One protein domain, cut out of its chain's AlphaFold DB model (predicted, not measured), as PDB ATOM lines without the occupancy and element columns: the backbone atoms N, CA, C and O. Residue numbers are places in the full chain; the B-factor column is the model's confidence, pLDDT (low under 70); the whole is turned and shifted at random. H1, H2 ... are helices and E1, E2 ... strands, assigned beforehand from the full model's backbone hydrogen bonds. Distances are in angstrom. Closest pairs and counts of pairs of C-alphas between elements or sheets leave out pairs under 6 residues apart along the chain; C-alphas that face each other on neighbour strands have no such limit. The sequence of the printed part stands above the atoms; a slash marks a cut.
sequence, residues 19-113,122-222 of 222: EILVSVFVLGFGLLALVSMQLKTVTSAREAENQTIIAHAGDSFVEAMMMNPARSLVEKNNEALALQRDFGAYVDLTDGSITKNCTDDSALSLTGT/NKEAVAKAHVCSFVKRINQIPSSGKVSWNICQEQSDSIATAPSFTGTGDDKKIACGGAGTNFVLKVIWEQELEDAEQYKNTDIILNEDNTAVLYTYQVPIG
ATOM      1  N   GLU A  19     -37.498  -4.018  24.458       83.81
ATOM      2  CA  GLU A  19     -38.211  -3.355  23.360       83.81
ATOM      3  C   GLU A  19     -37.356  -2.267  22.700       83.81
ATOM      4  O   GLU A  19     -37.307  -2.172  21.473       83.81
ATOM      5  N   ILE A  20     -36.603  -1.509  23.503       88.12
ATOM      6  CA  ILE A  20     -35.646  -0.515  23.000       88.12
ATOM      7  C   ILE A  20     -34.506  -1.210  22.246       88.12
ATOM      8  O   ILE A  20     -34.144  -0.777  21.155       88.12
ATOM      9  N   LEU A  21     -33.965  -2.310  22.778       88.44
ATOM     10  CA  LEU A  21     -32.875  -3.055  22.140       88.44
ATOM     11  C   LEU A  21     -33.305  -3.637  20.787       88.44
ATOM     12  O   LEU A  21     -32.592  -3.479  19.796       88.44
ATOM     13  N   VAL A  22     -34.490  -4.249  20.725       90.50
ATOM     14  CA  VAL A  22     -35.064  -4.767  19.475       90.50
ATOM     15  C   VAL A  22     -35.345  -3.627  18.495       90.50
ATOM     16  O   VAL A  22     -35.039  -3.761  17.313       90.50
ATOM     17  N   SER A  23     -35.849  -2.485  18.968       91.25
ATOM     18  CA  SER A  23     -36.096  -1.314  18.117       91.25
ATOM     19  C   SER A  23     -34.808  -0.754  17.515       91.25
ATOM     20  O   SER A  23     -34.772  -0.477  16.321       91.25
ATOM     21  N   VAL A  24     -33.731  -0.631  18.300       92.06
ATOM     22  CA  VAL A  24     -32.419  -0.178  17.805       92.06
ATOM     23  C   VAL A  24     -31.833  -1.181  16.812       92.06
ATOM     24  O   VAL A  24     -31.276  -0.773  15.796       92.06
ATOM     25  N   PHE A  25     -31.998  -2.483  17.061       92.56
ATOM     26  CA  PHE A  25     -31.566  -3.528  16.135       92.56
ATOM     27  C   PHE A  25     -32.303  -3.415  14.795       92.56
ATOM     28  O   PHE A  25     -31.662  -3.264  13.758       92.56
ATOM     29  N   VAL A  26     -33.642  -3.394  14.808       93.19
ATOM     30  CA  VAL A  26     -34.469  -3.263  13.595       93.19
ATOM     31  C   VAL A  26     -34.184  -1.949  12.859       93.19
ATOM     32  O   VAL A  26     -34.044  -1.954  11.636       93.19
ATOM     33  N   LEU A  27     -34.032  -0.839  13.586       92.69
ATOM     34  CA  LEU A  27     -33.664   0.456  13.012       92.69
ATOM     35  C   LEU A  27     -32.285   0.405  12.342       92.69
ATOM     36  O   LEU A  27     -32.120   0.944  11.250       92.69
ATOM     37  N   GLY A  28     -31.314  -0.271  12.961       91.88
ATOM     38  CA  GLY A  28     -29.979  -0.476  12.403       91.88
ATOM     39  C   GLY A  28     -30.012  -1.215  11.063       91.88
ATOM     40  O   GLY A  28     -29.438  -0.728  10.090       91.88
ATOM     41  N   PHE A  29     -30.742  -2.334  10.966       91.38
ATOM     42  CA  PHE A  29     -30.920  -3.037   9.685       91.38
ATOM     43  C   PHE A  29     -31.656  -2.190   8.651       91.38
ATOM     44  O   PHE A  29     -31.268  -2.188   7.482       91.38
ATOM     45  N   GLY A  30     -32.681  -1.442   9.070       90.06
ATOM     46  CA  GLY A  30     -33.399  -0.522   8.190       90.06
ATOM     47  C   GLY A  30     -32.481   0.552   7.600       90.06
ATOM     48  O   GLY A  30     -32.529   0.815   6.400       90.06
ATOM     49  N   LEU A  31     -31.594   1.125   8.415       91.62
ATOM     50  CA  LEU A  31     -30.635   2.133   7.969       91.62
ATOM     51  C   LEU A  31     -29.579   1.549   7.023       91.62
ATOM     52  O   LEU A  31     -29.302   2.155   5.991       91.62
ATOM     53  N   LEU A  32     -29.036   0.363   7.319       89.19
ATOM     54  CA  LEU A  32     -28.098  -0.318   6.419       89.19
ATOM     55  C   LEU A  32     -28.736  -0.596   5.051       89.19
ATOM     56  O   LEU A  32     -28.135  -0.292   4.022       89.19
ATOM     57  N   ALA A  33     -29.980  -1.087   5.037       87.12
ATOM     58  CA  ALA A  33     -30.720  -1.334   3.802       87.12
ATOM     59  C   ALA A  33     -30.927  -0.048   2.980       87.12
ATOM     60  O   ALA A  33     -30.737  -0.051   1.761       87.12
ATOM     61  N   LEU A  34     -31.261   1.066   3.640       87.62
ATOM     62  CA  LEU A  34     -31.421   2.367   2.985       87.62
ATOM     63  C   LEU A  34     -30.105   2.888   2.396       87.62
ATOM     64  O   LEU A  34     -30.110   3.398   1.276       87.62
ATOM     65  N   VAL A  35     -28.986   2.747   3.111       87.56
ATOM     66  CA  VAL A  35     -27.662   3.148   2.607       87.56
ATOM     67  C   VAL A  35     -27.285   2.322   1.378       87.56
ATOM     68  O   VAL A  35     -26.895   2.892   0.361       87.56
ATOM     69  N   SER A  36     -27.479   1.000   1.407       81.25
ATOM     70  CA  SER A  36     -27.218   0.140   0.245       81.25
ATOM     71  C   SER A  36     -28.047   0.533  -0.985       81.25
ATOM     72  O   SER A  36     -27.539   0.509  -2.105       81.25
ATOM     73  N   MET A  37     -29.313   0.923  -0.801       79.56
ATOM     74  CA  MET A  37     -30.166   1.380  -1.905       79.56
ATOM     75  C   MET A  37     -29.709   2.732  -2.469       79.56
ATOM     76  O   MET A  37     -29.705   2.930  -3.687       79.56
ATOM     77  N   GLN A  38     -29.283   3.650  -1.599       80.69
ATOM     78  CA  GLN A  38     -28.733   4.939  -2.015       80.69
ATOM     79  C   GLN A  38     -27.442   4.763  -2.816       80.69
ATOM     80  O   GLN A  38     -27.305   5.389  -3.861       80.69
ATOM     81  N   LEU A  39     -26.544   3.864  -2.400       71.25
ATOM     82  CA  LEU A  39     -25.308   3.573  -3.134       71.25
ATOM     83  C   LEU A  39     -25.585   3.082  -4.560       71.25
ATOM     84  O   LEU A  39     -25.029   3.632  -5.507       71.25
ATOM     85  N   LYS A  40     -26.513   2.130  -4.729       75.69
ATOM     86  CA  LYS A  40     -26.941   1.656  -6.061       75.69
ATOM     87  C   LYS A  40     -27.548   2.766  -6.919       75.69
ATOM     88  O   LYS A  40     -27.346   2.809  -8.128       75.69
ATOM     89  N   THR A  41     -28.300   3.670  -6.296       76.88
ATOM     90  CA  THR A  41     -28.906   4.800  -7.010       76.88
ATOM     91  C   THR A  41     -27.833   5.793  -7.458       76.88
ATOM     92  O   THR A  41     -27.845   6.228  -8.606       76.88
ATOM     93  N   VAL A  42     -26.856   6.100  -6.599       74.75
ATOM     94  CA  VAL A  42     -25.739   7.004  -6.916       74.75
ATOM     95  C   VAL A  42     -24.875   6.459  -8.053       74.75
ATOM     96  O   VAL A  42     -24.496   7.233  -8.929       74.75
ATOM     97  N   THR A  43     -24.589   5.153  -8.090       77.25
ATOM     98  CA  THR A  43     -23.819   4.563  -9.197       77.25
ATOM     99  C   THR A  43     -24.585   4.629 -10.516       77.25
ATOM    100  O   THR A  43     -24.010   5.040 -11.519       77.25
ATOM    101  N   SER A  44     -25.890   4.338 -10.510       79.50
ATOM    102  CA  SER A  44     -26.731   4.475 -11.710       79.50
ATOM    103  C   SER A  44     -26.845   5.923 -12.205       79.50
ATOM    104  O   SER A  44     -26.818   6.167 -13.406       79.50
ATOM    105  N   ALA A  45     -26.923   6.893 -11.287       83.12
ATOM    106  CA  ALA A  45     -27.001   8.309 -11.629       83.12
ATOM    107  C   ALA A  45     -25.690   8.820 -12.244       83.12
ATOM    108  O   ALA A  45     -25.731   9.558 -13.224       83.12
ATOM    109  N   ARG A  46     -24.541   8.391 -11.706       82.12
ATOM    110  CA  ARG A  46     -23.221   8.711 -12.271       82.12
ATOM    111  C   ARG A  46     -23.046   8.133 -13.667       82.12
ATOM    112  O   ARG A  46     -22.536   8.820 -14.539       82.12
ATOM    113  N   GLU A  47     -23.496   6.905 -13.891       82.50
ATOM    114  CA  GLU A  47     -23.403   6.309 -15.223       82.50
ATOM    115  C   GLU A  47     -24.288   7.044 -16.237       82.50
ATOM    116  O   GLU A  47     -23.833   7.399 -17.321       82.50
ATOM    117  N   ALA A  48     -25.523   7.382 -15.860       85.75
ATOM    118  CA  ALA A  48     -26.399   8.185 -16.710       85.75
ATOM    119  C   ALA A  48     -25.814   9.580 -17.011       85.75
ATOM    120  O   ALA A  48     -25.956  10.098 -18.123       85.75
ATOM    121  N   GLU A  49     -25.137  10.195 -16.037       88.12
ATOM    122  CA  GLU A  49     -24.414  11.455 -16.222       88.12
ATOM    123  C   GLU A  49     -23.256  11.292 -17.217       88.12
ATOM    124  O   GLU A  49     -23.167  12.062 -18.174       88.12
ATOM    125  N   ASN A  50     -22.427  10.257 -17.056       88.62
ATOM    126  CA  ASN A  50     -21.313   9.956 -17.958       88.62
ATOM    127  C   ASN A  50     -21.798   9.740 -19.394       88.62
ATOM    128  O   ASN A  50     -21.285  10.366 -20.325       88.62
ATOM    129  N   GLN A  51     -22.838   8.923 -19.567       89.62
ATOM    130  CA  GLN A  51     -23.463   8.681 -20.863       89.62
ATOM    131  C   GLN A  51     -23.962   9.988 -21.493       89.62
ATOM    132  O   GLN A  51     -23.756  10.224 -22.684       89.62
ATOM    133  N   THR A  52     -24.570  10.871 -20.697       91.75
ATOM    134  CA  THR A  52     -25.058  12.176 -21.166       91.75
ATOM    135  C   THR A  52     -23.909  13.096 -21.589       91.75
ATOM    136  O   THR A  52     -24.002  13.765 -22.623       91.75
ATOM    137  N   ILE A  53     -22.810  13.127 -20.827       91.50
ATOM    138  CA  ILE A  53     -21.614  13.914 -21.158       91.50
ATOM    139  C   ILE A  53     -21.018  13.440 -22.485       91.50
ATOM    140  O   ILE A  53     -20.731  14.276 -23.345       91.50
ATOM    141  N   ILE A  54     -20.860  12.125 -22.668       92.62
ATOM    142  CA  ILE A  54     -20.291  11.541 -23.891       92.62
ATOM    143  C   ILE A  54     -21.201  11.783 -25.086       92.62
ATOM    144  O   ILE A  54     -20.702  12.209 -26.124       92.62
ATOM    145  N   ALA A  55     -22.511  11.574 -24.940       93.50
ATOM    146  CA  ALA A  55     -23.466  11.804 -26.019       93.50
ATOM    147  C   ALA A  55     -23.422  13.262 -26.490       93.50
ATOM    148  O   ALA A  55     -23.174  13.534 -27.661       93.50
ATOM    149  N   HIS A  56     -23.521  14.218 -25.560       94.69
ATOM    150  CA  HIS A  56     -23.458  15.632 -25.916       94.69
ATOM    151  C   HIS A  56     -22.086  16.022 -26.493       94.69
ATOM    152  O   HIS A  56     -22.011  16.827 -27.425       94.69
ATOM    153  N   ALA A  57     -20.987  15.508 -25.934       94.31
ATOM    154  CA  ALA A  57     -19.654  15.767 -26.468       94.31
ATOM    155  C   ALA A  57     -19.527  15.230 -27.898       94.31
ATOM    156  O   ALA A  57     -19.087  15.969 -28.776       94.31
ATOM    157  N   GLY A  58     -19.970  13.993 -28.125       94.75
ATOM    158  CA  GLY A  58     -19.967  13.321 -29.415       94.75
ATOM    159  C   GLY A  58     -20.804  14.057 -30.452       94.75
ATOM    160  O   GLY A  58     -20.275  14.391 -31.503       94.75
ATOM    161  N   ASP A  59     -22.051  14.407 -30.138       95.06
ATOM    162  CA  ASP A  59     -22.931  15.132 -31.066       95.06
ATOM    163  C   ASP A  59     -22.356  16.498 -31.439       95.06
ATOM    164  O   ASP A  59     -22.221  16.818 -32.620       95.06
ATOM    165  N   SER A  60     -21.903  17.274 -30.447       95.00
ATOM    166  CA  SER A  60     -21.273  18.573 -30.716       95.00
ATOM    167  C   SER A  60     -19.996  18.445 -31.552       95.00
ATOM    168  O   SER A  60     -19.674  19.321 -32.355       95.00
ATOM    169  N   PHE A  61     -19.267  17.341 -31.383       94.88
ATOM    170  CA  PHE A  61     -18.059  17.070 -32.140       94.88
ATOM    171  C   PHE A  61     -18.382  16.667 -33.582       94.88
ATOM    172  O   PHE A  61     -17.780  17.213 -34.503       94.88
ATOM    173  N   VAL A  62     -19.380  15.806 -33.802       94.81
ATOM    174  CA  VAL A  62     -19.871  15.462 -35.145       94.81
ATOM    175  C   VAL A  62     -20.378  16.704 -35.878       94.81
ATOM    176  O   VAL A  62     -20.048  16.904 -37.048       94.81
ATOM    177  N   GLU A  63     -21.112  17.588 -35.204       94.75
ATOM    178  CA  GLU A  63     -21.537  18.867 -35.781       94.75
ATOM    179  C   GLU A  63     -20.338  19.735 -36.190       94.75
ATOM    180  O   GLU A  63     -20.300  20.254 -37.309       94.75
ATOM    181  N   ALA A  64     -19.322  19.845 -35.330       92.88
ATOM    182  CA  ALA A  64     -18.098  20.582 -35.633       92.88
ATOM    183  C   ALA A  64     -17.339  19.973 -36.830       92.88
ATOM    184  O   ALA A  64     -16.870  20.701 -37.713       92.88
ATOM    185  N   MET A  65     -17.273  18.641 -36.921       93.19
ATOM    186  CA  MET A  65     -16.720  17.941 -38.083       93.19
ATOM    187  C   MET A  65     -17.479  18.315 -39.357       93.19
ATOM    188  O   MET A  65     -16.863  18.707 -40.350       93.19
ATOM    189  N   MET A  66     -18.813  18.287 -39.310       92.38
ATOM    190  CA  MET A  66     -19.696  18.610 -40.434       92.38
ATOM    191  C   MET A  66     -19.569  20.057 -40.930       92.38
ATOM    192  O   MET A  66     -19.900  20.328 -42.088       92.38
ATOM    193  N   MET A  67     -19.049  20.976 -40.109       91.00
ATOM    194  CA  MET A  67     -18.726  22.350 -40.518       91.00
ATOM    195  C   MET A  67     -17.394  22.461 -41.273       91.00
ATOM    196  O   MET A  67     -17.227  23.371 -42.086       91.00
ATOM    197  N   ASN A  68     -16.463  21.529 -41.060       91.19
ATOM    198  CA  ASN A  68     -15.149  21.514 -41.708       91.19
ATOM    199  C   ASN A  68     -14.862  20.184 -42.449       91.19
ATOM    200  O   ASN A  68     -13.858  19.528 -42.163       91.19
ATOM    201  N   PRO A  69     -15.696  19.774 -43.428       90.75
ATOM    202  CA  PRO A  69     -15.394  18.623 -44.267       90.75
ATOM    203  C   PRO A  69     -14.324  18.991 -45.298       90.75
ATOM    204  O   PRO A  69     -14.381  20.061 -45.924       90.75
ATOM    205  N   ALA A  70     -13.378  18.094 -45.557       88.25
ATOM    206  CA  ALA A  70     -12.628  18.099 -46.805       88.25
ATOM    207  C   ALA A  70     -13.575  17.773 -47.976       88.25
ATOM    208  O   ALA A  70     -14.685  17.269 -47.799       88.25
ATOM    209  N   ARG A  71     -13.178  18.161 -49.188       84.00
ATOM    210  CA  ARG A  71     -13.963  17.906 -50.400       84.00
ATOM    211  C   ARG A  71     -13.131  17.014 -51.294       84.00
ATOM    212  O   ARG A  71     -12.055  17.429 -51.709       84.00
ATOM    213  N   SER A  72     -13.652  15.833 -51.583       79.25
ATOM    214  CA  SER A  72     -13.075  14.931 -52.569       79.25
ATOM    215  C   SER A  72     -14.034  14.792 -53.744       79.25
ATOM    216  O   SER A  72     -15.254  14.883 -53.583       79.25
ATOM    217  N   LEU A  73     -13.476  14.622 -54.938       79.25
ATOM    218  CA  LEU A  73     -14.242  14.274 -56.124       79.25
ATOM    219  C   LEU A  73     -14.173  12.762 -56.270       79.25
ATOM    220  O   LEU A  73     -13.088  12.206 -56.423       79.25
ATOM    221  N   VAL A  74     -15.329  12.114 -56.211       78.50
ATOM    222  CA  VAL A  74     -15.434  10.667 -56.369       78.50
ATOM    223  C   VAL A  74     -16.183  10.386 -57.657       78.50
ATOM    224  O   VAL A  74     -17.243  10.958 -57.916       78.50
ATOM    225  N   GLU A  75     -15.606   9.534 -58.493       76.94
ATOM    226  CA  GLU A  75     -16.224   9.125 -59.743       76.94
ATOM    227  C   GLU A  75     -17.387   8.179 -59.447       76.94
ATOM    228  O   GLU A  75     -17.223   7.112 -58.856       76.94
ATOM    229  N   LYS A  76     -18.593   8.593 -59.835       72.88
ATOM    230  CA  LYS A  76     -19.792   7.778 -59.713       72.88
ATOM    231  C   LYS A  76     -20.070   7.134 -61.065       72.88
ATOM    232  O   LYS A  76     -20.383   7.827 -62.030       72.88
ATOM    233  N   ASN A  77     -19.972   5.805 -61.107       70.12
ATOM    234  CA  ASN A  77     -20.347   4.972 -62.252       70.12
ATOM    235  C   ASN A  77     -19.720   5.406 -63.597       70.12
ATOM    236  O   ASN A  77     -20.397   5.343 -64.613       70.12
ATOM    237  N   ASN A  78     -18.455   5.846 -63.610       69.44
ATOM    238  CA  ASN A  78     -17.714   6.261 -64.818       69.44
ATOM    239  C   ASN A  78     -18.360   7.386 -65.657       69.44
ATOM    240  O   ASN A  78     -18.031   7.545 -66.832       69.44
ATOM    241  N   GLU A  79     -19.296   8.155 -65.089       67.44
ATOM    242  CA  GLU A  79     -20.089   9.126 -65.860       67.44
ATOM    243  C   GLU A  79     -20.156  10.519 -65.216       67.44
ATOM    244  O   GLU A  79     -20.339  11.510 -65.925       67.44
ATOM    245  N   ALA A  80     -19.966  10.642 -63.893       75.50
ATOM    246  CA  ALA A  80     -19.969  11.942 -63.221       75.50
ATOM    247  C   ALA A  80     -19.077  11.983 -61.971       75.50
ATOM    248  O   ALA A  80     -19.099  11.078 -61.138       75.50
ATOM    249  N   LEU A  81     -18.350  13.092 -61.799       77.31
ATOM    250  CA  LEU A  81     -17.667  13.417 -60.548       77.31
ATOM    251  C   LEU A  81     -18.697  13.933 -59.539       77.31
ATOM    252  O   LEU A  81     -19.314  14.980 -59.743       77.31
ATOM    253  N   ALA A  82     -18.886  13.200 -58.447       76.94
ATOM    254  CA  ALA A  82     -19.688  13.631 -57.316       76.94
ATOM    255  C   ALA A  82     -18.791  14.304 -56.272       76.94
ATOM    256  O   ALA A  82     -17.703  13.821 -55.960       76.94
ATOM    257  N   LEU A  83     -19.262  15.419 -55.710       81.50
ATOM    258  CA  LEU A  83     -18.598  16.045 -54.574       81.50
ATOM    259  C   LEU A  83     -18.955  15.265 -53.306       81.50
ATOM    260  O   LEU A  83     -20.111  15.271 -52.883       81.50
ATOM    261  N   GLN A  84     -17.966  14.620 -52.700       83.56
ATOM    262  CA  GLN A  84     -18.117  13.889 -51.449       83.56
ATOM    263  C   GLN A  84     -17.447  14.653 -50.305       83.56
ATOM    264  O   GLN A  84     -16.390  15.274 -50.472       83.56
ATOM    265  N   ARG A  85     -18.092  14.627 -49.134       87.88
ATOM    266  CA  ARG A  85     -17.494  15.101 -47.885       87.88
ATOM    267  C   ARG A  85     -16.497  14.059 -47.406       87.88
ATOM    268  O   ARG A  85     -16.840  12.886 -47.303       87.88
ATOM    269  N   ASP A  86     -15.291  14.511 -47.126       87.38
ATOM    270  CA  ASP A  86     -14.227  13.682 -46.589       87.38
ATOM    271  C   ASP A  86     -13.818  14.196 -45.206       87.38
ATOM    272  O   ASP A  86     -13.727  15.405 -44.979       87.38
ATOM    273  N   PHE A  87     -13.588  13.270 -44.280       89.62
ATOM    274  CA  PHE A  87     -13.166  13.560 -42.912       89.62
ATOM    275  C   PHE A  87     -11.814  12.915 -42.586       89.62
ATOM    276  O   PHE A  87     -11.491  12.756 -41.412       89.62
ATOM    277  N   GLY A  88     -10.997  12.579 -43.596       86.94
ATOM    278  CA  GLY A  88      -9.672  11.974 -43.406       86.94
ATOM    279  C   GLY A  88      -8.779  12.740 -42.421       86.94
ATOM    280  O   GLY A  88      -8.174  12.131 -41.546       86.94
ATOM    281  N   ALA A  89      -8.819  14.079 -42.449       87.88
ATOM    282  CA  ALA A  89      -8.082  14.931 -41.505       87.88
ATOM    283  C   ALA A  89      -8.443  14.703 -40.022       87.88
ATOM    284  O   ALA A  89      -7.680  15.102 -39.146       87.88
ATOM    285  N   TYR A  90      -9.600  14.101 -39.737       90.56
ATOM    286  CA  TYR A  90     -10.004  13.696 -38.392       90.56
ATOM    287  C   TYR A  90      -9.672  12.230 -38.099       90.56
ATOM    288  O   TYR A  90      -9.343  11.917 -36.962       90.56
ATOM    289  N   VAL A  91      -9.724  11.345 -39.099       87.50
ATOM    290  CA  VAL A  91      -9.380   9.917 -38.942       87.50
ATOM    291  C   VAL A  91      -7.934   9.739 -38.492       87.50
ATOM    292  O   VAL A  91      -7.656   8.894 -37.651       87.50
ATOM    293  N   ASP A  92      -7.022  10.573 -38.994       79.31
ATOM    294  CA  ASP A  92      -5.608  10.523 -38.605       79.31
ATOM    295  C   ASP A  92      -5.363  11.003 -37.162       79.31
ATOM    296  O   ASP A  92      -4.308  10.750 -36.577       79.31
ATOM    297  N   LEU A  93      -6.340  11.684 -36.558       83.44
ATOM    298  CA  LEU A  93      -6.300  12.162 -35.180       83.44
ATOM    299  C   LEU A  93      -6.930  11.098 -34.276       83.44
ATOM    300  O   LEU A  93      -8.039  11.260 -33.789       83.44
ATOM    301  N   THR A  94      -6.231   9.981 -34.098       72.50
ATOM    302  CA  THR A  94      -6.698   8.837 -33.293       72.50
ATOM    303  C   THR A  94      -6.408   9.002 -31.797       72.50
ATOM    304  O   THR A  94      -5.680   9.916 -31.384       72.50
ATOM    305  N   ASP A  95      -6.957   8.090 -30.981       68.31
ATOM    306  CA  ASP A  95      -6.645   7.981 -29.552       68.31
ATOM    307  C   ASP A  95      -5.125   7.992 -29.312       68.31
ATOM    308  O   ASP A  95      -4.369   7.269 -29.962       68.31
ATOM    309  N   GLY A  96      -4.666   8.860 -28.410       70.06
ATOM    310  CA  GLY A  96      -3.244   9.069 -28.112       70.06
ATOM    311  C   GLY A  96      -2.530  10.138 -28.954       70.06
ATOM    312  O   GLY A  96      -1.549  10.707 -28.474       70.06
ATOM    313  N   SER A  97      -3.033  10.498 -30.142       78.44
ATOM    314  CA  SER A  97      -2.452  11.589 -30.953       78.44
ATOM    315  C   SER A  97      -2.751  12.968 -30.363       78.44
ATOM    316  O   SER A  97      -1.918  13.874 -30.405       78.44
ATOM    317  N   ILE A  98      -3.945  13.127 -29.788       82.69
ATOM    318  CA  ILE A  98      -4.378  14.330 -29.074       82.69
ATOM    319  C   ILE A  98      -4.790  13.913 -27.665       82.69
ATOM    320  O   ILE A  98      -5.641  13.048 -27.477       82.69
ATOM    321  N   THR A  99      -4.171  14.534 -26.662       85.31
ATOM    322  CA  THR A  99      -4.396  14.208 -25.249       85.31
ATOM    323  C   THR A  99      -5.311  15.231 -24.582       85.31
ATOM    324  O   THR A  99      -5.500  16.335 -25.089       85.31
ATOM    325  N   LYS A 100      -5.812  14.923 -23.381       84.38
ATOM    326  CA  LYS A 100      -6.620  15.855 -22.568       84.38
ATOM    327  C   LYS A 100      -5.954  17.208 -22.269       84.38
ATOM    328  O   LYS A 100      -6.645  18.162 -21.934       84.38
ATOM    329  N   ASN A 101      -4.629  17.294 -22.392       86.81
ATOM    330  CA  ASN A 101      -3.851  18.512 -22.146       86.81
ATOM    331  C   ASN A 101      -3.524  19.286 -23.434       86.81
ATOM    332  O   ASN A 101      -2.692  20.190 -23.403       86.81
ATOM    333  N   CYS A 102      -4.128  18.919 -24.564       88.75
ATOM    334  CA  CYS A 102      -3.943  19.613 -25.833       88.75
ATOM    335  C   CYS A 102      -4.259  21.115 -25.721       88.75
ATOM    336  O   CYS A 102      -5.077  21.553 -24.907       88.75
ATOM    337  N   THR A 103      -3.614  21.916 -26.562       88.56
ATOM    338  CA  THR A 103      -3.814  23.374 -26.637       88.56
ATOM    339  C   THR A 103      -4.268  23.826 -28.024       88.56
ATOM    340  O   THR A 103      -4.414  25.022 -28.264       88.56
ATOM    341  N   ASP A 104      -4.520  22.880 -28.933       87.38
ATOM    342  CA  ASP A 104      -4.925  23.142 -30.315       87.38
ATOM    343  C   ASP A 104      -6.262  23.892 -30.411       87.38
ATOM    344  O   ASP A 104      -6.482  24.632 -31.361       87.38
ATOM    345  N   ASP A 105      -7.134  23.781 -29.406       83.00
ATOM    346  CA  ASP A 105      -8.375  24.561 -29.316       83.00
ATOM    347  C   ASP A 105      -8.130  26.078 -29.263       83.00
ATOM    348  O   ASP A 105      -8.933  26.867 -29.762       83.00
ATOM    349  N   SER A 106      -6.972  26.495 -28.750       79.88
ATOM    350  CA  SER A 106      -6.555  27.898 -28.734       79.88
ATOM    351  C   SER A 106      -6.218  28.425 -30.133       79.88
ATOM    352  O   SER A 106      -6.244  29.636 -30.340       79.88
ATOM    353  N   ALA A 107      -5.958  27.548 -31.112       69.31
ATOM    354  CA  ALA A 107      -5.713  27.939 -32.502       69.31
ATOM    355  C   ALA A 107      -6.970  28.489 -33.201       69.31
ATOM    356  O   ALA A 107      -6.854  29.222 -34.182       69.31
ATOM    357  N   LEU A 108      -8.166  28.176 -32.686       72.12
ATOM    358  CA  LEU A 108      -9.432  28.770 -33.131       72.12
ATOM    359  C   LEU A 108      -9.728  30.115 -32.451       72.12
ATOM    360  O   LEU A 108     -10.659  30.817 -32.849       72.12
ATOM    361  N   SER A 109      -8.956  30.492 -31.430       67.12
ATOM    362  CA  SER A 109      -9.132  31.771 -30.755       67.12
ATOM    363  C   SER A 109      -8.580  32.893 -31.628       67.12
ATOM    364  O   SER A 109      -7.375  32.998 -31.854       67.12
ATOM    365  N   LEU A 110      -9.461  33.788 -32.075       62.19
ATOM    366  CA  LEU A 110      -9.086  35.041 -32.730       62.19
ATOM    367  C   LEU A 110      -8.490  36.003 -31.686       62.19
ATOM    368  O   LEU A 110      -9.128  36.963 -31.270       62.19
ATOM    369  N   THR A 111      -7.267  35.743 -31.224       58.25
ATOM    370  CA  THR A 111      -6.543  36.630 -30.291       58.25
ATOM    371  C   THR A 111      -5.834  37.793 -30.993       58.25
ATOM    372  O   THR A 111      -5.137  38.576 -30.351       58.25
ATOM    373  N   GLY A 112      -6.012  37.939 -32.308       56.38
ATOM    374  CA  GLY A 112      -5.434  39.021 -33.098       56.38
ATOM    375  C   GLY A 112      -6.376  40.211 -33.267       56.38
ATOM    376  O   GLY A 112      -7.579  40.055 -33.463       56.38
ATOM    377  N   THR A 113      -5.811  41.418 -33.282       55.31
ATOM    378  CA  THR A 113      -6.456  42.595 -33.876       55.31
ATOM    379  C   THR A 113      -6.851  42.258 -35.319       55.31
ATOM    380  O   THR A 113      -6.030  41.725 -36.066       55.31
ATOM    381  N   ASN A 122      -5.904  26.700 -41.491       84.38
ATOM    382  CA  ASN A 122      -6.109  25.580 -42.417       84.38
ATOM    383  C   ASN A 122      -7.062  24.524 -41.825       84.38
ATOM    384  O   ASN A 122      -7.362  24.532 -40.629       84.38
ATOM    385  N   LYS A 123      -7.570  23.616 -42.666       85.75
ATOM    386  CA  LYS A 123      -8.579  22.628 -42.248       85.75
ATOM    387  C   LYS A 123      -8.055  21.667 -41.193       85.75
ATOM    388  O   LYS A 123      -8.819  21.241 -40.333       85.75
ATOM    389  N   GLU A 124      -6.768  21.357 -41.249       88.38
ATOM    390  CA  GLU A 124      -6.077  20.461 -40.332       88.38
ATOM    391  C   GLU A 124      -5.986  21.078 -38.931       88.38
ATOM    392  O   GLU A 124      -6.250  20.400 -37.942       88.38
ATOM    393  N   ALA A 125      -5.676  22.374 -38.826       87.81
ATOM    394  CA  ALA A 125      -5.661  23.089 -37.552       87.81
ATOM    395  C   ALA A 125      -7.063  23.168 -36.935       87.81
ATOM    396  O   ALA A 125      -7.217  22.932 -35.739       87.81
ATOM    397  N   VAL A 126      -8.093  23.423 -37.752       90.56
ATOM    398  CA  VAL A 126      -9.492  23.378 -37.292       90.56
ATOM    399  C   VAL A 126      -9.859  21.975 -36.793       90.56
ATOM    400  O   VAL A 126     -10.452  21.846 -35.724       90.56
ATOM    401  N   ALA A 127      -9.472  20.917 -37.514       92.06
ATOM    402  CA  ALA A 127      -9.750  19.538 -37.112       92.06
ATOM    403  C   ALA A 127      -9.095  19.179 -35.769       92.06
ATOM    404  O   ALA A 127      -9.769  18.669 -34.872       92.06
ATOM    405  N   LYS A 128      -7.812  19.524 -35.586       91.25
ATOM    406  CA  LYS A 128      -7.098  19.339 -34.311       91.25
ATOM    407  C   LYS A 128      -7.758  20.088 -33.163       91.25
ATOM    408  O   LYS A 128      -7.887  19.541 -32.074       91.25
ATOM    409  N   ALA A 129      -8.207  21.314 -33.408       91.31
ATOM    410  CA  ALA A 129      -8.887  22.120 -32.410       91.31
ATOM    411  C   ALA A 129     -10.234  21.507 -31.984       91.31
ATOM    412  O   ALA A 129     -10.497  21.388 -30.788       91.31
ATOM    413  N   HIS A 130     -11.049  21.043 -32.941       93.19
ATOM    414  CA  HIS A 130     -12.302  20.332 -32.656       93.19
ATOM    415  C   HIS A 130     -12.064  19.060 -31.833       93.19
ATOM    416  O   HIS A 130     -12.712  18.863 -30.803       93.19
ATOM    417  N   VAL A 131     -11.106  18.225 -32.254       93.62
ATOM    418  CA  VAL A 131     -10.725  17.010 -31.520       93.62
ATOM    419  C   VAL A 131     -10.231  17.367 -30.123       93.62
ATOM    420  O   VAL A 131     -10.634  16.739 -29.153       93.62
ATOM    421  N   CYS A 132      -9.407  18.404 -29.986       92.69
ATOM    422  CA  CYS A 132      -8.900  18.838 -28.692       92.69
ATOM    423  C   CYS A 132     -10.030  19.230 -27.727       92.69
ATOM    424  O   CYS A 132     -10.054  18.777 -26.580       92.69
ATOM    425  N   SER A 133     -11.009  20.016 -28.190       92.44
ATOM    426  CA  SER A 133     -12.193  20.354 -27.390       92.44
ATOM    427  C   SER A 133     -13.013  19.115 -27.009       92.44
ATOM    428  O   SER A 133     -13.441  18.996 -25.859       92.44
ATOM    429  N   PHE A 134     -13.191  18.174 -27.938       93.69
ATOM    430  CA  PHE A 134     -13.880  16.908 -27.685       93.69
ATOM    431  C   PHE A 134     -13.159  16.061 -26.628       93.69
ATOM    432  O   PHE A 134     -13.763  15.702 -25.616       93.69
ATOM    433  N   VAL A 135     -11.856  15.818 -26.806       92.19
ATOM    434  CA  VAL A 135     -11.017  15.030 -25.892       92.19
ATOM    435  C   VAL A 135     -11.019  15.646 -24.498       92.19
ATOM    436  O   VAL A 135     -11.199  14.926 -23.516       92.19
ATOM    437  N   LYS A 136     -10.895  16.974 -24.377       90.94
ATOM    438  CA  LYS A 136     -11.018  17.662 -23.084       90.94
ATOM    439  C   LYS A 136     -12.347  17.363 -22.401       90.94
ATOM    440  O   LYS A 136     -12.352  17.093 -21.205       90.94
ATOM    441  N   ARG A 137     -13.456  17.391 -23.143       90.81
ATOM    442  CA  ARG A 137     -14.803  17.201 -22.596       90.81
ATOM    443  C   ARG A 137     -15.066  15.764 -22.149       90.81
ATOM    444  O   ARG A 137     -15.540  15.568 -21.038       90.81
ATOM    445  N   ILE A 138     -14.714  14.764 -22.956       90.69
ATOM    446  CA  ILE A 138     -14.899  13.353 -22.567       90.69
ATOM    447  C   ILE A 138     -13.980  12.941 -21.406       90.69
ATOM    448  O   ILE A 138     -14.315  12.047 -20.643       90.69
ATOM    449  N   ASN A 139     -12.850  13.632 -21.215       88.50
ATOM    450  CA  ASN A 139     -11.950  13.412 -20.078       88.50
ATOM    451  C   ASN A 139     -12.386  14.133 -18.784       88.50
ATOM    452  O   ASN A 139     -11.689  14.026 -17.777       88.50
ATOM    453  N   GLN A 140     -13.503  14.872 -18.782       85.06
ATOM    454  CA  GLN A 140     -14.081  15.462 -17.562       85.06
ATOM    455  C   GLN A 140     -14.926  14.468 -16.757       85.06
ATOM    456  O   GLN A 140     -15.398  14.815 -15.675       85.06
ATOM    457  N   ILE A 141     -15.122  13.254 -17.275       82.12
ATOM    458  CA  ILE A 141     -15.902  12.211 -16.616       82.12
ATOM    459  C   ILE A 141     -15.281  11.901 -15.239       82.12
ATOM    460  O   ILE A 141     -14.098  11.564 -15.161       82.12
ATOM    461  N   PRO A 142     -16.041  12.062 -14.139       63.75
ATOM    462  CA  PRO A 142     -15.493  12.098 -12.784       63.75
ATOM    463  C   PRO A 142     -15.110  10.730 -12.198       63.75
ATOM    464  O   PRO A 142     -14.533  10.696 -11.109       63.75
ATOM    465  N   SER A 143     -15.404   9.610 -12.868       56.47
ATOM    466  CA  SER A 143     -14.884   8.297 -12.465       56.47
ATOM    467  C   SER A 143     -13.633   7.945 -13.261       56.47
ATOM    468  O   SER A 143     -13.529   8.287 -14.431       56.47
ATOM    469  N   SER A 144     -12.719   7.227 -12.610       52.03
ATOM    470  CA  SER A 144     -11.447   6.608 -13.035       52.03
ATOM    471  C   SER A 144     -11.437   5.839 -14.371       52.03
ATOM    472  O   SER A 144     -10.444   5.196 -14.707       52.03
ATOM    473  N   GLY A 145     -12.507   5.918 -15.154       61.53
ATOM    474  CA  GLY A 145     -12.671   5.268 -16.434       61.53
ATOM    475  C   GLY A 145     -11.689   5.781 -17.466       61.53
ATOM    476  O   GLY A 145     -11.665   6.963 -17.813       61.53
ATOM    477  N   LYS A 146     -10.897   4.860 -18.005       81.00
ATOM    478  CA  LYS A 146     -10.210   5.084 -19.272       81.00
ATOM    479  C   LYS A 146     -11.288   5.303 -20.332       81.00
ATOM    480  O   LYS A 146     -12.163   4.455 -20.500       81.00
ATOM    481  N   VAL A 147     -11.242   6.448 -21.006       88.69
ATOM    482  CA  VAL A 147     -12.093   6.729 -22.163       88.69
ATOM    483  C   VAL A 147     -11.230   6.588 -23.402       88.69
ATOM    484  O   VAL A 147     -10.252   7.315 -23.555       88.69
ATOM    485  N   SER A 148     -11.616   5.672 -24.276       90.00
ATOM    486  CA  SER A 148     -11.029   5.507 -25.598       90.00
ATOM    487  C   SER A 148     -12.026   5.942 -26.651       90.00
ATOM    488  O   SER A 148     -13.237   5.767 -26.504       90.00
ATOM    489  N   TRP A 149     -11.527   6.511 -27.735       92.06
ATOM    490  CA  TRP A 149     -12.365   7.011 -28.816       92.06
ATOM    491  C   TRP A 149     -11.639   6.877 -30.152       92.06
ATOM    492  O   TRP A 149     -10.414   6.861 -30.209       92.06
ATOM    493  N   ASN A 150     -12.382   6.737 -31.240       92.31
ATOM    494  CA  ASN A 150     -11.803   6.698 -32.573       92.31
ATOM    495  C   ASN A 150     -12.828   7.134 -33.619       92.31
ATOM    496  O   ASN A 150     -14.037   6.987 -33.424       92.31
ATOM    497  N   ILE A 151     -12.335   7.643 -34.743       92.06
ATOM    498  CA  ILE A 151     -13.148   7.984 -35.907       92.06
ATOM    499  C   ILE A 151     -12.862   6.929 -36.962       92.06
ATOM    500  O   ILE A 151     -11.795   6.893 -37.570       92.06
ATOM    501  N   CYS A 152     -13.828   6.044 -37.157       91.31
ATOM    502  CA  CYS A 152     -13.687   4.903 -38.038       91.31
ATOM    503  C   CYS A 152     -14.262   5.196 -39.418       91.31
ATOM    504  O   CYS A 152     -15.360   5.736 -39.540       91.31
ATOM    505  N   GLN A 153     -13.544   4.763 -40.453       90.38
ATOM    506  CA  GLN A 153     -14.119   4.539 -41.774       90.38
ATOM    507  C   GLN A 153     -14.760   3.152 -41.807       90.38
ATOM    508  O   GLN A 153     -14.079   2.144 -41.610       90.38
ATOM    509  N   GLU A 154     -16.065   3.115 -42.044       89.94
ATOM    510  CA  GLU A 154     -16.909   1.928 -41.966       89.94
ATOM    511  C   GLU A 154     -17.593   1.635 -43.302       89.94
ATOM    512  O   GLU A 154     -18.118   2.521 -43.995       89.94
ATOM    513  N   GLN A 155     -17.606   0.355 -43.662       88.12
ATOM    514  CA  GLN A 155     -18.475  -0.160 -44.717       88.12
ATOM    515  C   GLN A 155     -19.941  -0.026 -44.285       88.12
ATOM    516  O   GLN A 155     -20.242   0.045 -43.092       88.12
ATOM    517  N   SER A 156     -20.871   0.016 -45.240       84.44
ATOM    518  CA  SER A 156     -22.293   0.258 -44.947       84.44
ATOM    519  C   SER A 156     -22.930  -0.780 -44.016       84.44
ATOM    520  O   SER A 156     -23.844  -0.444 -43.269       84.44
ATOM    521  N   ASP A 157     -22.449  -2.019 -44.035       83.81
ATOM    522  CA  ASP A 157     -22.868  -3.100 -43.135       83.81
ATOM    523  C   ASP A 157     -22.264  -2.984 -41.724       83.81
ATOM    524  O   ASP A 157     -22.844  -3.475 -40.756       83.81
ATOM    525  N   SER A 158     -21.135  -2.288 -41.586       84.06
ATOM    526  CA  SER A 158     -20.375  -2.178 -40.338       84.06
ATOM    527  C   SER A 158     -20.739  -0.948 -39.494       84.06
ATOM    528  O   SER A 158     -20.376  -0.895 -38.320       84.06
ATOM    529  N   ILE A 159     -21.523   0.002 -40.025       84.12
ATOM    530  CA  ILE A 159     -21.937   1.237 -39.317       84.12
ATOM    531  C   ILE A 159     -22.679   0.929 -38.005       84.12
ATOM    532  O   ILE A 159     -22.518   1.632 -37.009       84.12
ATOM    533  N   ALA A 160     -23.500  -0.125 -37.995       85.50
ATOM    534  CA  ALA A 160     -24.295  -0.530 -36.834       85.50
ATOM    535  C   ALA A 160     -23.553  -1.486 -35.881       85.50
ATOM    536  O   ALA A 160     -24.124  -1.917 -34.881       85.50
ATOM    537  N   THR A 161     -22.300  -1.840 -36.185       88.94
ATOM    538  CA  THR A 161     -21.513  -2.739 -35.337       88.94
ATOM    539  C   THR A 161     -21.081  -1.998 -34.083       88.94
ATOM    540  O   THR A 161     -20.333  -1.023 -34.177       88.94
ATOM    541  N   ALA A 162     -21.534  -2.496 -32.928       88.44
ATOM    542  CA  ALA A 162     -21.223  -1.918 -31.628       88.44
ATOM    543  C   ALA A 162     -19.703  -1.730 -31.445       88.44
ATOM    544  O   ALA A 162     -18.924  -2.583 -31.887       88.44
ATOM    545  N   PRO A 163     -19.255  -0.641 -30.792       91.62
ATOM    546  CA  PRO A 163     -17.840  -0.405 -30.559       91.62
ATOM    547  C   PRO A 163     -17.208  -1.540 -29.754       91.62
ATOM    548  O   PRO A 163     -17.744  -1.975 -28.738       91.62
ATOM    549  N   SER A 164     -16.034  -1.985 -30.186       91.12
ATOM    550  CA  SER A 164     -15.237  -2.982 -29.480       91.12
ATOM    551  C   SER A 164     -13.761  -2.611 -29.533       91.12
ATOM    552  O   SER A 164     -13.332  -1.817 -30.377       91.12
ATOM    553  N   PHE A 165     -12.968  -3.200 -28.645       90.62
ATOM    554  CA  PHE A 165     -11.516  -3.122 -28.736       90.62
ATOM    555  C   PHE A 165     -10.962  -4.165 -29.716       90.62
ATOM    556  O   PHE A 165     -11.564  -5.211 -29.954       90.62
ATOM    557  N   THR A 166      -9.800  -3.860 -30.285       89.25
ATOM    558  CA  THR A 166      -8.918  -4.782 -31.003       89.25
ATOM    559  C   THR A 166      -7.500  -4.624 -30.462       89.25
ATOM    560  O   THR A 166      -7.107  -3.529 -30.056       89.25
ATOM    561  N   GLY A 167      -6.713  -5.699 -30.519       85.25
ATOM    562  CA  GLY A 167      -5.413  -5.750 -29.847       85.25
ATOM    563  C   GLY A 167      -5.565  -5.972 -28.342       85.25
ATOM    564  O   GLY A 167      -6.678  -6.121 -27.852       85.25
ATOM    565  N   THR A 168      -4.440  -6.021 -27.635       80.25
ATOM    566  CA  THR A 168      -4.360  -6.295 -26.189       80.25
ATOM    567  C   THR A 168      -3.297  -5.395 -25.564       80.25
ATOM    568  O   THR A 168      -2.329  -5.040 -26.241       80.25
ATOM    569  N   GLY A 169      -3.416  -5.072 -24.275       79.88
ATOM    570  CA  GLY A 169      -2.413  -4.255 -23.574       79.88
ATOM    571  C   GLY A 169      -2.269  -2.842 -24.161       79.88
ATOM    572  O   GLY A 169      -3.270  -2.171 -24.401       79.88
ATOM    573  N   ASP A 170      -1.034  -2.391 -24.397       74.69
ATOM    574  CA  ASP A 170      -0.741  -1.037 -24.904       74.69
ATOM    575  C   ASP A 170      -1.172  -0.820 -26.369       74.69
ATOM    576  O   ASP A 170      -1.376   0.317 -26.790       74.69
ATOM    577  N   ASP A 171      -1.371  -1.899 -27.134       78.56
ATOM    578  CA  ASP A 171      -1.862  -1.848 -28.520       78.56
ATOM    579  C   ASP A 171      -3.401  -1.850 -28.609       78.56
ATOM    580  O   ASP A 171      -3.968  -1.865 -29.711       78.56
ATOM    581  N   LYS A 172      -4.093  -1.862 -27.458       85.12
ATOM    582  CA  LYS A 172      -5.557  -1.862 -27.379       85.12
ATOM    583  C   LYS A 172      -6.111  -0.572 -27.984       85.12
ATOM    584  O   LYS A 172      -5.901   0.518 -27.463       85.12
ATOM    585  N   LYS A 173      -6.881  -0.704 -29.064       87.50
ATOM    586  CA  LYS A 173      -7.532   0.414 -29.767       87.50
ATOM    587  C   LYS A 173      -8.951   0.055 -30.170       87.50
ATOM    588  O   LYS A 173      -9.301  -1.119 -30.235       87.50
ATOM    589  N   ILE A 174      -9.774   1.053 -30.468       91.06
ATOM    590  CA  ILE A 174     -11.127   0.800 -30.974       91.06
ATOM    591  C   ILE A 174     -11.057   0.199 -32.380       91.06
ATOM    592  O   ILE A 174     -10.353   0.708 -33.257       91.06
ATOM    593  N   ALA A 175     -11.807  -0.881 -32.582       90.88
ATOM    594  CA  ALA A 175     -11.914  -1.586 -33.845       90.88
ATOM    595  C   ALA A 175     -12.735  -0.786 -34.871       90.88
ATOM    596  O   ALA A 175     -13.859  -0.348 -34.599       90.88
ATOM    597  N   CYS A 176     -12.175  -0.659 -36.073       89.69
ATOM    598  CA  CYS A 176     -12.836  -0.090 -37.242       89.69
ATOM    599  C   CYS A 176     -12.979  -1.165 -38.328       89.69
ATOM    600  O   CYS A 176     -12.043  -1.939 -38.535       89.69
ATOM    601  N   GLY A 177     -14.109  -1.195 -39.042       81.00
ATOM    602  CA  GLY A 177     -14.360  -2.144 -40.138       81.00
ATOM    603  C   GLY A 177     -13.512  -1.898 -41.391       81.00
ATOM    604  O   GLY A 177     -13.290  -2.817 -42.177       81.00
ATOM    605  N   GLY A 178     -12.960  -0.691 -41.543       73.38
ATOM    606  CA  GLY A 178     -11.936  -0.364 -42.537       73.38
ATOM    607  C   GLY A 178     -12.465  -0.037 -43.941       73.38
ATOM    608  O   GLY A 178     -13.538  -0.470 -44.356       73.38
ATOM    609  N   ALA A 179     -11.668   0.759 -44.675       71.94
ATOM    610  CA  ALA A 179     -11.785   1.156 -46.093       71.94
ATOM    611  C   ALA A 179     -13.178   1.583 -46.610       71.94
ATOM    612  O   ALA A 179     -13.418   1.589 -47.819       71.94
ATOM    613  N   GLY A 180     -14.115   1.902 -45.719       81.06
ATOM    614  CA  GLY A 180     -15.452   2.346 -46.086       81.06
ATOM    615  C   GLY A 180     -15.521   3.842 -46.360       81.06
ATOM    616  O   GLY A 180     -14.589   4.595 -46.089       81.06
ATOM    617  N   THR A 181     -16.654   4.284 -46.900       82.50
ATOM    618  CA  THR A 181     -16.928   5.703 -47.178       82.50
ATOM    619  C   THR A 181     -17.747   6.388 -46.088       82.50
ATOM    620  O   THR A 181     -17.903   7.608 -46.130       82.50
ATOM    621  N   ASN A 182     -18.273   5.624 -45.127       88.38
ATOM    622  CA  ASN A 182     -19.043   6.149 -44.006       88.38
ATOM    623  C   ASN A 182     -18.095   6.404 -42.842       88.38
ATOM    624  O   ASN A 182     -17.233   5.577 -42.558       88.38
ATOM    625  N   PHE A 183     -18.262   7.524 -42.157       91.00
ATOM    626  CA  PHE A 183     -17.461   7.845 -40.986       91.00
ATOM    627  C   PHE A 183     -18.316   7.632 -39.740       91.00
ATOM    628  O   PHE A 183     -19.494   7.975 -39.735       91.00
ATOM    629  N   VAL A 184     -17.752   7.044 -38.691       93.25
ATOM    630  CA  VAL A 184     -18.457   6.785 -37.430       93.25
ATOM    631  C   VAL A 184     -17.547   7.165 -36.275       93.25
ATOM    632  O   VAL A 184     -16.422   6.675 -36.184       93.25
ATOM    633  N   LEU A 185     -18.032   8.023 -35.382       94.19
ATOM    634  CA  LEU A 185     -17.390   8.248 -34.095       94.19
ATOM    635  C   LEU A 185     -17.759   7.090 -33.173       94.19
ATOM    636  O   LEU A 185     -18.942   6.835 -32.948       94.19
ATOM    637  N   LYS A 186     -16.754   6.415 -32.625       94.12
ATOM    638  CA  LYS A 186     -16.904   5.340 -31.642       94.12
ATOM    639  C   LYS A 186     -16.198   5.739 -30.354       94.12
ATOM    640  O   LYS A 186     -15.058   6.194 -30.397       94.12
ATOM    641  N   VAL A 187     -16.863   5.558 -29.220       92.94
ATOM    642  CA  VAL A 187     -16.346   5.876 -27.885       92.94
ATOM    643  C   VAL A 187     -16.632   4.701 -26.957       92.94
ATOM    644  O   VAL A 187     -17.730   4.146 -26.978       92.94
ATOM    645  N   ILE A 188     -15.645   4.327 -26.149       91.81
ATOM    646  CA  ILE A 188     -15.750   3.300 -25.112       91.81
ATOM    647  C   ILE A 188     -15.217   3.894 -23.813       91.81
ATOM    648  O   ILE A 188     -14.140   4.488 -23.812       91.81
ATOM    649  N   TRP A 189     -15.945   3.731 -22.712       90.62
ATOM    650  CA  TRP A 189     -15.462   4.106 -21.384       90.62
ATOM    651  C   TRP A 189     -15.612   2.958 -20.399       90.62
ATOM    652  O   TRP A 189     -16.515   2.128 -20.502       90.62
ATOM    653  N   GLU A 190     -14.678   2.915 -19.455       88.12
ATOM    654  CA  GLU A 190     -14.617   1.894 -18.418       88.12
ATOM    655  C   GLU A 190     -15.290   2.402 -17.132       88.12
ATOM    656  O   GLU A 190     -15.026   3.517 -16.680       88.12
ATOM    657  N   GLN A 191     -16.134   1.581 -16.509       84.88
ATOM    658  CA  GLN A 191     -16.622   1.809 -15.149       84.88
ATOM    659  C   GLN A 191     -16.116   0.692 -14.242       84.88
ATOM    660  O   GLN A 191     -16.509  -0.461 -14.405       84.88
ATOM    661  N   GLU A 192     -15.256   1.038 -13.285       83.50
ATOM    662  CA  GLU A 192     -14.682   0.082 -12.337       83.50
ATOM    663  C   GLU A 192     -15.766  -0.693 -11.573       83.50
ATOM    664  O   GLU A 192     -16.802  -0.150 -11.174       83.50
ATOM    665  N   LEU A 193     -15.497  -1.979 -11.376       79.75
ATOM    666  CA  LEU A 193     -16.341  -2.916 -10.657       79.75
ATOM    667  C   LEU A 193     -15.760  -3.233  -9.283       79.75
ATOM    668  O   LEU A 193     -14.555  -3.408  -9.122       79.75
ATOM    669  N   GLU A 194     -16.650  -3.384  -8.304       76.12
ATOM    670  CA  GLU A 194     -16.294  -3.896  -6.976       76.12
ATOM    671  C   GLU A 194     -16.253  -5.434  -6.947       76.12
ATOM    672  O   GLU A 194     -15.443  -6.010  -6.225       76.12
ATOM    673  N   ASP A 195     -17.101  -6.102  -7.741       79.62
ATOM    674  CA  ASP A 195     -17.152  -7.564  -7.852       79.62
ATOM    675  C   ASP A 195     -17.559  -8.005  -9.269       79.62
ATOM    676  O   ASP A 195     -18.685  -7.780  -9.719       79.62
ATOM    677  N   ALA A 196     -16.633  -8.652  -9.974       78.00
ATOM    678  CA  ALA A 196     -16.846  -9.169 -11.322       78.00
ATOM    679  C   ALA A 196     -17.751 -10.412 -11.356       78.00
ATOM    680  O   ALA A 196     -18.412 -10.673 -12.364       78.00
ATOM    681  N   GLU A 197     -17.819 -11.181 -10.261       79.88
ATOM    682  CA  GLU A 197     -18.603 -12.420 -10.182       79.88
ATOM    683  C   GLU A 197     -20.101 -12.161 -10.380       79.88
ATOM    684  O   GLU A 197     -20.812 -12.994 -10.948       79.88
ATOM    685  N   GLN A 198     -20.574 -10.972  -9.989       78.44
ATOM    686  CA  GLN A 198     -21.964 -10.551 -10.158       78.44
ATOM    687  C   GLN A 198     -22.394 -10.474 -11.637       78.44
ATOM    688  O   GLN A 198     -23.587 -10.571 -11.935       78.44
ATOM    689  N   TYR A 199     -21.442 -10.337 -12.564       77.81
ATOM    690  CA  TYR A 199     -21.696 -10.088 -13.984       77.81
ATOM    691  C   TYR A 199     -21.457 -11.313 -14.880       77.81
ATOM    692  O   TYR A 199     -21.725 -11.261 -16.073       77.81
ATOM    693  N   LYS A 200     -21.035 -12.461 -14.327       72.69
ATOM    694  CA  LYS A 200     -20.724 -13.674 -15.116       72.69
ATOM    695  C   LYS A 200     -21.884 -14.240 -15.941       72.69
ATOM    696  O   LYS A 200     -21.643 -14.974 -16.892       72.69
ATOM    697  N   ASN A 201     -23.124 -13.939 -15.556       77.25
ATOM    698  CA  ASN A 201     -24.337 -14.434 -16.216       77.25
ATOM    699  C   ASN A 201     -25.174 -13.304 -16.838       77.25
ATOM    700  O   ASN A 201     -26.377 -13.476 -17.031       77.25
ATOM    701  N   THR A 202     -24.579 -12.135 -17.082       81.75
ATOM    702  CA  THR A 202     -25.253 -11.002 -17.724       81.75
ATOM    703  C   THR A 202     -24.643 -10.732 -19.097       81.75
ATOM    704  O   THR A 202     -23.499 -11.094 -19.357       81.75
ATOM    705  N   ASP A 203     -25.384 -10.052 -19.973       81.00
ATOM    706  CA  ASP A 203     -24.887  -9.613 -21.289       81.00
ATOM    707  C   ASP A 203     -23.982  -8.363 -21.191       81.00
ATOM    708  O   ASP A 203     -23.850  -7.589 -22.138       81.00
ATOM    709  N   ILE A 204     -23.393  -8.115 -20.017       83.25
ATOM    710  CA  ILE A 204     -22.551  -6.949 -19.762       83.25
ATOM    711  C   ILE A 204     -21.126  -7.262 -20.212       83.25
ATOM    712  O   ILE A 204     -20.536  -8.267 -19.822       83.25
ATOM    713  N   ILE A 205     -20.563  -6.374 -21.026       86.12
ATOM    714  CA  ILE A 205     -19.209  -6.522 -21.551       86.12
ATOM    715  C   ILE A 205     -18.224  -6.010 -20.499       86.12
ATOM    716  O   ILE A 205     -18.323  -4.865 -20.060       86.12
ATOM    717  N   LEU A 206     -17.270  -6.852 -20.105       86.94
ATOM    718  CA  LEU A 206     -16.185  -6.486 -19.196       86.94
ATOM    719  C   LEU A 206     -14.901  -6.171 -19.968       86.94
ATOM    720  O   LEU A 206     -14.723  -6.595 -21.113       86.94
ATOM    721  N   ASN A 207     -13.998  -5.424 -19.340       85.12
ATOM    722  CA  ASN A 207     -12.638  -5.269 -19.847       85.12
ATOM    723  C   ASN A 207     -11.837  -6.585 -19.723       85.12
ATOM    724  O   ASN A 207     -12.246  -7.515 -19.032       85.12
ATOM    725  N   GLU A 208     -10.676  -6.660 -20.387       83.75
ATOM    726  CA  GLU A 208      -9.829  -7.871 -20.423       83.75
ATOM    727  C   GLU A 208      -9.449  -8.387 -19.023       83.75
ATOM    728  O   GLU A 208      -9.370  -9.595 -18.807       83.75
ATOM    729  N   ASP A 209      -9.279  -7.473 -18.064       83.25
ATOM    730  CA  ASP A 209      -8.905  -7.779 -16.680       83.25
ATOM    731  C   ASP A 209     -10.105  -8.150 -15.783       83.25
ATOM    732  O   ASP A 209      -9.916  -8.492 -14.615       83.25
ATOM    733  N   ASN A 210     -11.340  -8.083 -16.295       84.56
ATOM    734  CA  ASN A 210     -12.591  -8.201 -15.532       84.56
ATOM    735  C   ASN A 210     -12.690  -7.233 -14.336       84.56
ATOM    736  O   ASN A 210     -13.311  -7.540 -13.323       84.56
ATOM    737  N   THR A 211     -12.079  -6.058 -14.434       84.94
ATOM    738  CA  THR A 211     -12.074  -5.022 -13.391       84.94
ATOM    739  C   THR A 211     -13.055  -3.888 -13.665       84.94
ATOM    740  O   THR A 211     -13.309  -3.084 -12.771       84.94
ATOM    741  N   ALA A 212     -13.623  -3.808 -14.871       85.94
ATOM    742  CA  ALA A 212     -14.546  -2.749 -15.258       85.94
ATOM    743  C   ALA A 212     -15.587  -3.213 -16.285       85.94
ATOM    744  O   ALA A 212     -15.309  -4.082 -17.112       85.94
ATOM    745  N   VAL A 213     -16.761  -2.580 -16.265       87.56
ATOM    746  CA  VAL A 213     -17.772  -2.660 -17.331       87.56
ATOM    747  C   VAL A 213     -17.390  -1.719 -18.464       87.56
ATOM    748  O   VAL A 213     -16.981  -0.583 -18.217       87.56
ATOM    749  N   LEU A 214     -17.550  -2.182 -19.700       89.12
ATOM    750  CA  LEU A 214     -17.393  -1.381 -20.904       89.12
ATOM    751  C   LEU A 214     -18.746  -0.844 -21.351       89.12
ATOM    752  O   LEU A 214     -19.632  -1.600 -21.752       89.12
ATOM    753  N   TYR A 215     -18.868   0.474 -21.349       89.94
ATOM    754  CA  TYR A 215     -19.973   1.160 -21.997       89.94
ATOM    755  C   TYR A 215     -19.523   1.724 -23.330       89.94
ATOM    756  O   TYR A 215     -18.347   2.028 -23.540       89.94
ATOM    757  N   THR A 216     -20.474   1.842 -24.249       92.25
ATOM    758  CA  THR A 216     -20.184   2.227 -25.622       92.25
ATOM    759  C   THR A 216     -21.133   3.313 -26.094       92.25
ATOM    760  O   THR A 216     -22.308   3.362 -25.727       92.25
ATOM    761  N   TYR A 217     -20.601   4.198 -26.923       92.75
ATOM    762  CA  TYR A 217     -21.348   5.217 -27.631       92.75
ATOM    763  C   TYR A 217     -20.858   5.249 -29.070       92.75
ATOM    764  O   TYR A 217     -19.656   5.173 -29.332       92.75
ATOM    765  N   GLN A 218     -21.788   5.366 -30.009       94.12
ATOM    766  CA  GLN A 218     -21.443   5.561 -31.404       94.12
ATOM    767  C   GLN A 218     -22.417   6.500 -32.090       94.12
ATOM    768  O   GLN A 218     -23.618   6.472 -31.818       94.12
ATOM    769  N   VAL A 219     -21.892   7.289 -33.019       94.12
ATOM    770  CA  VAL A 219     -22.686   8.196 -33.841       94.12
ATOM    771  C   VAL A 219     -22.106   8.246 -35.260       94.12
ATOM    772  O   VAL A 219     -20.904   8.483 -35.431       94.12
ATOM    773  N   PRO A 220     -22.918   7.976 -36.298       92.06
ATOM    774  CA  PRO A 220     -22.509   8.171 -37.682       92.06
ATOM    775  C   PRO A 220     -22.248   9.650 -37.989       92.06
ATOM    776  O   PRO A 220     -22.986  10.535 -37.563       92.06
ATOM    777  N   ILE A 221     -21.202   9.906 -38.764       88.31
ATOM    778  CA  ILE A 221     -20.828  11.215 -39.292       88.31
ATOM    779  C   ILE A 221     -21.224  11.216 -40.768       88.31
ATOM    780  O   ILE A 221     -20.455  10.797 -41.639       88.31
ATOM    781  N   GLY A 222     -22.444  11.658 -41.052       67.12
ATOM    782  CA  GLY A 222     -22.977  11.688 -42.416       67.12
ATOM    783  C   GLY A 222     -24.458  11.402 -42.472       67.12
ATOM    784  O   GLY A 222     -24.843  10.283 -42.075       67.12
TER     785      GLY A 222
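What this domain is: This is residues 19 to 113 and 122 to 222 of the 222 residues of the protein "Putative pilus assembly protein PilV" of Vitreoscilla sp. (strain C1) (UniProt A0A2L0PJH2). One very long helix, H1, covers one face of a twisted three-stranded sheet, E3 E4 E5, with its residues 43 to 66, while residues 19 to 42 stick out as a free arm. H4 runs beside H1, short H2 and H3 pack on H4, and the hairpin E1 E2 follows H1. The printed part has 196 residues with four named helices and five named strands, H1 E1 E2 H2 H3 H4 E3 E4 E5, mixed in class, both sheets antiparallel. It is loose, radius of gyration of the C-alphas 22.2 A, spanning 90 by 49 by 29 A.

How they stand to each other: Look first at E3, residues 147 to 154, E4, residues 182 to 192, and E5, residues 212 to 221, a twisted meander, each strand the antiparallel neighbour of the one before. In hairpin E3 and E4 find N 150 and O 186, 2.9 A apart; in hairpin E4 and E5, N 187 and O 217, 2.8 A. H1, residues 19 to 67, is over E4 and E5 at a height over the sheet of 9.8 A, two layers, a helix on one face; its closest C-alpha pair with E5 is Val 62 and Ile 221, 6.0 A. The hub H4, residues 123 to 138, touches residues 53 to 65 of H1 alone, opposite ways at a shallow tilt of 5 degrees, closest at C-alphas 54 and 138, 5.8 A. H4 touches H2, residues 88 to 91, at C-alphas 90 and 127, 6.0 A, and H3, residues 104 to 108, at C-alphas 105 and 129, 4.0 A. E1, residues 70 to 76, and E2, residues 80 to 86, form a hairpin with N 72 and O 84 3.0 A apart. H1 and H4 have every O i to N i+4 pair within hydrogen-bond range, H3 0 of 1 but 2 of 2 O i to N i+3 pairs; H2 is too short for an O i to N i+4 pair.

Where its parts are: Find C-alpha 19 at (-38.211, -3.355, 23.360); H1 runs 71.6 A to C-alpha 67 at (-18.726, 22.350, -40.518). H4 is 22.7 A long, E3 20.9 A, E4 32.5 A, and E5 28.5 A, ending at C-alpha 221 (-20.828, 11.215, -39.292).

The domain as a whole: The C-alphas farthest apart, Glu 19 and Glu 79, are 91.9 A apart. Residues 114 to 121 are not printed, and C-alphas 113 and 122 are 19.0 A apart across the cut. The links H2 to H3, E3 to E4 and E4 to E5 are long. Look for pLDDT under 70 at, among others, residues 109 to 113 and 142 to 145.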